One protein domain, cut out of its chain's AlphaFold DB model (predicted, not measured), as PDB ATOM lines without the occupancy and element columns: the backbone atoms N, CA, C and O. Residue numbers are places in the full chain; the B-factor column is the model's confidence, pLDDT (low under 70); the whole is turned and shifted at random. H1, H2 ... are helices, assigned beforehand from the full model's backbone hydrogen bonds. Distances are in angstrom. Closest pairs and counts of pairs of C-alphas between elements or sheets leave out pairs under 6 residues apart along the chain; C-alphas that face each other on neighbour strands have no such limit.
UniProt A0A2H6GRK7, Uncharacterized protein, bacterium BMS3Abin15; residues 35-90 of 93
ATOM      1  N   GLU A  35       6.600 -15.279 -17.677       88.38
ATOM      2  CA  GLU A  35       5.884 -16.550 -17.532       88.38
ATOM      3  C   GLU A  35       6.739 -17.735 -17.984       88.38
ATOM      4  O   GLU A  35       6.778 -18.760 -17.303       88.38
ATOM      5  N   GLU A  36       7.485 -17.576 -19.077       90.50
ATOM      6  CA  GLU A  36       8.418 -18.599 -19.545       90.50
ATOM      7  C   GLU A  36       9.573 -18.794 -18.551       90.50
ATOM      8  O   GLU A  36       9.908 -19.921 -18.203       90.50
ATOM      9  N   LEU A  37      10.140 -17.717 -18.005       90.56
ATOM     10  CA  LEU A  37      11.170 -17.812 -16.964       90.56
ATOM     11  C   LEU A  37      10.658 -18.571 -15.724       90.56
ATOM     12  O   LEU A  37      11.365 -19.436 -15.200       90.56
ATOM     13  N   LYS A  38       9.410 -18.310 -15.302       88.06
ATOM     14  CA  LYS A  38       8.720 -19.047 -14.224       88.06
ATOM     15  C   LYS A  38       8.559 -20.530 -14.549       88.06
ATOM     16  O   LYS A  38       8.786 -21.380 -13.685       88.06
ATOM     17  N   ASP A  39       8.169 -20.857 -15.775       89.50
ATOM     18  CA  ASP A  39       7.986 -22.244 -16.199       89.50
ATOM     19  C   ASP A  39       9.326 -22.996 -16.278       89.50
ATOM     20  O   ASP A  39       9.437 -24.100 -15.744       89.50
ATOM     21  N   VAL A  40      10.378 -22.371 -16.822       89.81
ATOM     22  CA  VAL A  40      11.742 -22.931 -16.845       89.81
ATOM     23  C   VAL A  40      12.247 -23.181 -15.427       89.81
ATOM     24  O   VAL A  40      12.704 -24.283 -15.123       89.81
ATOM     25  N   GLN A  41      12.110 -22.201 -14.530       88.00
ATOM     26  CA  GLN A  41      12.468 -22.340 -13.117       88.00
ATOM     27  C   GLN A  41      11.745 -23.532 -12.467       88.00
ATOM     28  O   GLN A  41      12.374 -24.365 -11.807       88.00
ATOM     29  N   LYS A  42      10.431 -23.646 -12.692       88.25
ATOM     30  CA  LYS A  42       9.606 -24.739 -12.171       88.25
ATOM     31  C   LYS A  42      10.031 -26.097 -12.734       88.25
ATOM     32  O   LYS A  42      10.113 -27.064 -11.982       88.25
ATOM     33  N   ARG A  43      10.341 -26.182 -14.032       86.69
ATOM     34  CA  ARG A  43      10.824 -27.411 -14.690       86.69
ATOM     35  C   ARG A  43      12.197 -27.842 -14.198       86.69
ATOM     36  O   ARG A  43      12.442 -29.038 -14.067       86.69
ATOM     37  N   LEU A  44      13.069 -26.882 -13.904       86.62
ATOM     38  CA  LEU A  44      14.371 -27.137 -13.291       86.62
ATOM     39  C   LEU A  44      14.257 -27.455 -11.789       86.62
ATOM     40  O   LEU A  44      15.248 -27.829 -11.175       86.62
ATOM     41  N   SER A  45      13.058 -27.355 -11.199       87.56
ATOM     42  CA  SER A  45      12.803 -27.587  -9.770       87.56
ATOM     43  C   SER A  45      13.633 -26.691  -8.840       87.56
ATOM     44  O   SER A  45      13.981 -27.096  -7.732       87.56
ATOM     45  N   TYR A  46      13.937 -25.463  -9.275       85.56
ATOM     46  CA  TYR A  46      14.598 -24.458  -8.439       85.56
ATOM     47  C   TYR A  46      13.583 -23.515  -7.800       85.56
ATOM     48  O   TYR A  46      12.507 -23.280  -8.345       85.56
ATOM     49  N   SER A  47      13.957 -22.920  -6.669       81.31
ATOM     50  CA  SER A  47      13.208 -21.841  -6.020       81.31
ATOM     51  C   SER A  47      14.014 -20.551  -6.099       81.31
ATOM     52  O   SER A  47      15.169 -20.528  -5.679       81.31
ATOM     53  N   VAL A  48      13.406 -19.490  -6.626       79.88
ATOM     54  CA  VAL A  48      13.977 -18.138  -6.604       79.88
ATOM     55  C   VAL A  48      13.287 -17.357  -5.499       79.88
ATOM     56  O   VAL A  48      12.066 -17.207  -5.510       79.88
ATOM     57  N   GLU A  49      14.064 -16.870  -4.537       80.94
ATOM     58  CA  GLU A  49      13.578 -15.904  -3.558       80.94
ATOM     59  C   GLU A  49      13.625 -14.512  -4.182       80.94
ATOM     60  O   GLU A  49      14.691 -13.910  -4.294       80.94
ATOM     61  N   ILE A  50      12.466 -14.010  -4.604       78.50
ATOM     62  CA  ILE A  50      12.346 -12.650  -5.126       78.50
ATOM     63  C   ILE A  50      11.931 -11.733  -3.981       78.50
ATOM     64  O   ILE A  50      10.931 -11.979  -3.304       78.50
ATOM     65  N   LYS A  51      12.716 -10.681  -3.742       80.06
ATOM     66  CA  LYS A  51      12.430  -9.706  -2.687       80.06
ATOM     67  C   LYS A  51      11.300  -8.770  -3.103       80.06
ATOM     68  O   LYS A  51      11.164  -8.403  -4.266       80.06
ATOM     69  N   GLU A  52      10.509  -8.343  -2.125       76.00
ATOM     70  CA  GLU A  52       9.410  -7.403  -2.345       76.00
ATOM     71  C   GLU A  52       9.950  -6.059  -2.879       76.00
ATOM     72  O   GLU A  52      10.834  -5.451  -2.273       76.00
ATOM     73  N   GLY A  53       9.449  -5.617  -4.039       80.50
ATOM     74  CA  GLY A  53       9.917  -4.413  -4.739       80.50
ATOM     75  C   GLY A  53      11.079  -4.630  -5.718       80.50
ATOM     76  O   GLY A  53      11.491  -3.677  -6.380       80.50
ATOM     77  N   GLU A  54      11.594  -5.856  -5.838       83.38
ATOM     78  CA  GLU A  54      12.554  -6.235  -6.876       83.38
ATOM     79  C   GLU A  54      11.823  -6.558  -8.189       83.38
ATOM     80  O   GLU A  54      10.696  -7.055  -8.183       83.38
ATOM     81  N   ASP A  55      12.447  -6.255  -9.329       88.50
ATOM     82  CA  ASP A  55      11.898  -6.627 -10.634       88.50
ATOM     83  C   ASP A  55      11.946  -8.155 -10.766       88.50
ATOM     84  O   ASP A  55      13.012  -8.734 -10.988       88.50
ATOM     85  N   GLU A  56      10.793  -8.809 -10.588       87.56
ATOM     86  CA  GLU A  56      10.698 -10.270 -10.581       87.56
ATOM     87  C   GLU A  56      11.233 -10.893 -11.873       87.56
ATOM     88  O   GLU A  56      11.849 -11.961 -11.840       87.56
ATOM     89  N   LYS A  57      11.025 -10.222 -13.012       88.38
ATOM     90  CA  LYS A  57      11.511 -10.704 -14.301       88.38
ATOM     91  C   LYS A  57      13.031 -10.671 -14.318       88.38
ATOM     92  O   LYS A  57      13.653 -11.690 -14.604       88.38
ATOM     93  N   LYS A  58      13.620  -9.531 -13.969       88.12
ATOM     94  CA  LYS A  58      15.073  -9.376 -13.943       88.12
ATOM     95  C   LYS A  58      15.735 -10.320 -12.935       88.12
ATOM     96  O   LYS A  58      16.750 -10.922 -13.259       88.12
ATOM     97  N   ALA A  59      15.139 -10.505 -11.756       88.81
ATOM     98  CA  ALA A  59      15.629 -11.446 -10.748       88.81
ATOM     99  C   ALA A  59      15.658 -12.890 -11.280       88.81
ATOM    100  O   ALA A  59      16.624 -13.619 -11.055       88.81
ATOM    101  N   MET A  60      14.630 -13.300 -12.032       89.56
ATOM    102  CA  MET A  60      14.601 -14.616 -12.675       89.56
ATOM    103  C   MET A  60      15.583 -14.749 -13.838       89.56
ATOM    104  O   MET A  60      16.220 -15.795 -13.970       89.56
ATOM    105  N   GLU A  61      15.726 -13.711 -14.665       91.38
ATOM    106  CA  GLU A  61      16.736 -13.674 -15.729       91.38
ATOM    107  C   GLU A  61      18.140 -13.828 -15.138       91.38
ATOM    108  O   GLU A  61      18.886 -14.717 -15.548       91.38
ATOM    109  N   ASP A  62      18.479 -13.017 -14.133       89.62
ATOM    110  CA  ASP A  62      19.778 -13.054 -13.461       89.62
ATOM    111  C   ASP A  62      20.005 -14.399 -12.756       89.62
ATOM    112  O   ASP A  62      21.109 -14.945 -12.819       89.62
ATOM    113  N   PHE A  63      18.966 -14.987 -12.152       90.31
ATOM    114  CA  PHE A  63      19.046 -16.317 -11.553       90.31
ATOM    115  C   PHE A  63      19.378 -17.400 -12.587       90.31
ATOM    116  O   PHE A  63      20.316 -18.169 -12.377       90.31
ATOM    117  N   LEU A  64      18.649 -17.472 -13.705       90.31
ATOM    118  CA  LEU A  64      18.886 -18.489 -14.735       90.31
ATOM    119  C   LEU A  64      20.225 -18.274 -15.446       90.31
ATOM    120  O   LEU A  64      20.951 -19.235 -15.691       90.31
ATOM    121  N   VAL A  65      20.600 -17.023 -15.726       91.56
ATOM    122  CA  VAL A  65      21.921 -16.687 -16.280       91.56
ATOM    123  C   VAL A  65      23.034 -17.055 -15.297       91.56
ATOM    124  O   VAL A  65      24.065 -17.585 -15.711       91.56
ATOM    125  N   GLY A  66      22.837 -16.810 -14.001       89.62
ATOM    126  CA  GLY A  66      23.757 -17.216 -12.941       89.62
ATOM    127  C   GLY A  66      23.878 -18.733 -12.836       89.62
ATOM    128  O   GLY A  66      24.991 -19.253 -12.765       89.62
ATOM    129  N   LEU A  67      22.747 -19.442 -12.920       89.19
ATOM    130  CA  LEU A  67      22.699 -20.897 -12.976       89.19
ATOM    131  C   LEU A  67      23.533 -21.393 -14.154       89.19
ATOM    132  O   LEU A  67      24.446 -22.166 -13.917       89.19
ATOM    133  N   ILE A  68      23.293 -20.905 -15.380       90.31
ATOM    134  CA  ILE A  68      24.016 -21.271 -16.615       90.31
ATOM    135  C   ILE A  68      25.522 -20.996 -16.499       90.31
ATOM    136  O   ILE A  68      26.344 -21.845 -16.858       90.31
ATOM    137  N   ASN A  69      25.895 -19.829 -15.973       88.31
ATOM    138  CA  ASN A  69      27.291 -19.416 -15.851       88.31
ATOM    139  C   ASN A  69      28.042 -20.081 -14.693       88.31
ATOM    140  O   ASN A  69      29.262 -19.926 -14.618       88.31
ATOM    141  N   GLY A  70      27.366 -20.862 -13.845       85.81
ATOM    142  CA  GLY A  70      27.990 -21.602 -12.754       85.81
ATOM    143  C   GLY A  70      29.214 -22.404 -13.214       85.81
ATOM    144  O   GLY A  70      29.187 -23.089 -14.243       85.81
ATOM    145  N   GLU A  71      30.313 -22.314 -12.463       72.50
ATOM    146  CA  GLU A  71      31.581 -22.989 -12.791       72.50
ATOM    147  C   GLU A  71      31.470 -24.522 -12.757       72.50
ATOM    148  O   GLU A  71      32.230 -25.205 -13.433       72.50
ATOM    149  N   GLY A  72      30.479 -25.069 -12.043       74.56
ATOM    150  CA  GLY A  72      30.208 -26.510 -11.980       74.56
ATOM    151  C   GLY A  72      29.402 -27.077 -13.156       74.56
ATOM    152  O   GLY A  72      29.185 -28.287 -13.207       74.56
ATOM    153  N   ASN A  73      28.941 -26.240 -14.090       83.38
ATOM    154  CA  ASN A  73      28.128 -26.712 -15.207       83.38
ATOM    155  C   ASN A  73      28.979 -27.344 -16.304       83.38
ATOM    156  O   ASN A  73      29.859 -26.697 -16.875       83.38
ATOM    157  N   ASN A  74      28.632 -28.582 -16.646       83.50
ATOM    158  CA  ASN A  74      29.126 -29.282 -17.824       83.50
ATOM    159  C   ASN A  74      28.113 -29.178 -18.982       83.50
ATOM    160  O   ASN A  74      27.003 -28.673 -18.807       83.50
ATOM    161  N   LEU A  75      28.494 -29.683 -20.158       83.75
ATOM    162  CA  LEU A  75      27.630 -29.718 -21.345       83.75
ATOM    163  C   LEU A  75      26.272 -30.381 -21.077       83.75
ATOM    164  O   LEU A  75      25.256 -29.823 -21.468       83.75
ATOM    165  N   ASN A  76      26.230 -31.492 -20.336       85.31
ATOM    166  CA  ASN A  76      24.970 -32.177 -20.026       85.31
ATOM    167  C   ASN A  76      24.011 -31.289 -19.216       85.31
ATOM    168  O   ASN A  76      22.809 -31.284 -19.473       85.31
ATOM    169  N   THR A  77      24.528 -30.532 -18.242       87.06
ATOM    170  CA  THR A  77      23.723 -29.583 -17.461       87.06
ATOM    171  C   THR A  77      23.180 -28.469 -18.351       87.06
ATOM    172  O   THR A  77      22.008 -28.114 -18.251       87.06
ATOM    173  N   LEU A  78      24.016 -27.929 -19.241       89.19
ATOM    174  CA  LEU A  78      23.615 -26.878 -20.178       89.19
ATOM    175  C   LEU A  78      22.565 -27.382 -21.178       89.19
ATOM    176  O   LEU A  78      21.563 -26.705 -21.395       89.19
ATOM    177  N   GLU A  79      22.731 -28.592 -21.712       89.50
ATOM    178  CA  GLU A  79      21.740 -29.236 -22.578       89.50
ATOM    179  C   GLU A  79      20.412 -29.501 -21.859       89.50
ATOM    180  O   GLU A  79      19.351 -29.336 -22.464       89.50
ATOM    181  N   ASP A  80      20.423 -29.891 -20.579       88.69
ATOM    182  CA  ASP A  80      19.174 -30.062 -19.827       88.69
ATOM    183  C   ASP A  80      18.450 -28.725 -19.630       88.69
ATOM    184  O   ASP A  80      17.243 -28.643 -19.875       88.69
ATOM    185  N   ILE A  81      19.185 -27.660 -19.281       89.81
ATOM    186  CA  ILE A  81      18.640 -26.296 -19.185       89.81
ATOM    187  C   ILE A  81      18.048 -25.869 -20.527       89.81
ATOM    188  O   ILE A  81      16.908 -25.402 -20.574       89.81
ATOM    189  N   ARG A  82      18.779 -26.081 -21.625       89.69
ATOM    190  CA  ARG A  82      18.310 -25.784 -22.978       89.69
ATOM    191  C   ARG A  82      17.001 -26.490 -23.291       89.69
ATOM    192  O   ARG A  82      16.048 -25.837 -23.702       89.69
ATOM    193  N   LYS A  83      16.930 -27.796 -23.031       89.50
ATOM    194  CA  LYS A  83      15.710 -28.582 -23.238       89.50
ATOM    195  C   LYS A  83      14.549 -28.031 -22.424       89.50
ATOM    196  O   LYS A  83      13.441 -27.964 -22.941       89.50
ATOM    197  N   LYS A  84      14.765 -27.612 -21.170       90.44
ATOM    198  CA  LYS A  84      13.685 -26.992 -20.380       90.44
ATOM    199  C   LYS A  84      13.211 -25.684 -21.014       90.44
ATOM    200  O   LYS A  84      12.005 -25.488 -21.098       90.44
ATOM    201  N   ILE A  85      14.132 -24.844 -21.487       88.44
ATOM    202  CA  ILE A  85      13.812 -23.592 -22.189       88.44
ATOM    203  C   ILE A  85      13.014 -23.871 -23.471       88.44
ATOM    204  O   ILE A  85      11.969 -23.264 -23.680       88.44
ATOM    205  N   GLU A  86      13.456 -24.810 -24.308       88.06
ATOM    206  CA  GLU A  86      12.771 -25.170 -25.559       88.06
ATOM    207  C   GLU A  86      11.368 -25.744 -25.302       88.06
ATOM    208  O   GLU A  86      10.406 -25.322 -25.947       88.06
ATOM    209  N   LEU A  87      11.225 -26.614 -24.294       86.75
ATOM    210  CA  LEU A  87       9.927 -27.135 -23.852       86.75
ATOM    211  C   LEU A  87       8.984 -26.020 -23.391       86.75
ATOM    212  O   LEU A  87       7.784 -26.085 -23.649       86.75
ATOM    213  N   THR A  88       9.506 -25.004 -22.704       85.75
ATOM    214  CA  THR A  88       8.710 -23.857 -22.267       85.75
ATOM    215  C   THR A  88       8.266 -22.982 -23.441       85.75
ATOM    216  O   THR A  88       7.116 -22.550 -23.467       85.75
ATOM    217  N   LYS A  89       9.120 -22.779 -24.453       80.38
ATOM    218  CA  LYS A  89       8.762 -22.029 -25.672       80.38
ATOM    219  C   LYS A  89       7.775 -22.776 -26.583       80.38
ATOM    220  O   LYS A  89       7.397 -22.250 -27.628       80.38
ATOM    221  N   GLY A  90       7.385 -24.007 -26.235       72.94
ATOM    222  CA  GLY A  90       6.560 -24.859 -27.096       72.94
ATOM    223  C   GLY A  90       7.281 -25.283 -28.378       72.94
ATOM    224  O   GLY A  90       6.633 -25.640 -29.359       72.94
TER     225      GLY A  90
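Overview. This is residues 35 to 90 of the 93 residues of an uncharacterized protein of bacterium BMS3Abin15 (UniProt A0A2H6GRK7). Look for a narrow V of two equal helices, H2 and H3, joined by a turn at its tip, with the short helix H1 set slantwise in the open mouth and packing on both. The V is loosely closed, for its arms come near each other only close to the tip, where residues 70 to 76 stick out; a long loop, residues 44 to 55, leads from H1 past the first end of H2 and folds back into it. The printed part has 56 residues, with three named helices in the order H1, H2, H3 and no named strand, and its class is all helix. The whole is compact, with a radius of gyration of the C-alphas of 11.4 A, and flat, spanning 35 by 29 by 15 A.

Along the chain. Find C-alpha 35 at (5.884, -16.550, -17.532); from there H1 runs through residues 35 to 43, 12.3 A from first to last C-alpha. Go on to C-alpha 56 at (10.698, -10.270, -10.581), where H2 begins; it holds residues 56 to 69 and is 19.7 A long from first to last C-alpha. H3 holds residues 75 to 88, 19.8 A from first to last C-alpha, and ends at C-alpha 88, at (8.710, -23.857, -22.267).

Arrangement. Begin at H1, which touches both other helices. H1 and H2 touch, and their closest C-alphas, those of Leu 37 and Met 60, are 6.4 A apart; the two run the same way at a steep tilt of 46 degrees. H1 and H3 touch as well, H3 with residues 84 to 88 alone; look at the C-alphas of Val 40 and Lys 84, the closest, 5.7 A apart. These two run opposite ways at a steep tilt of 49 degrees. H2 and H3 are close but not clearly touching, with the closest C-alphas, those of Ile 68 and Leu 78, 6.7 A apart; they run opposite ways at a shallow tilt of 29 degrees. In the backbones of H1, H2 and H3, every O i to N i+4 pair is within hydrogen-bond range.

Size, cuts and confidence. The C-alphas of Gly 53 and Asn 76 are the two farthest apart, at 35.1 A, while those of Glu 35 and Gly 90, the first and last printed, are 12.7 A apart. The link from H1 to H2, 12 residues, is long; the link from H2 to H3, 5 residues, is tight. Residues 70 to 76 stand free. The printed part has no cut. The model's mean pLDDT over the printed part is 86.2, and no printed residue is under 70.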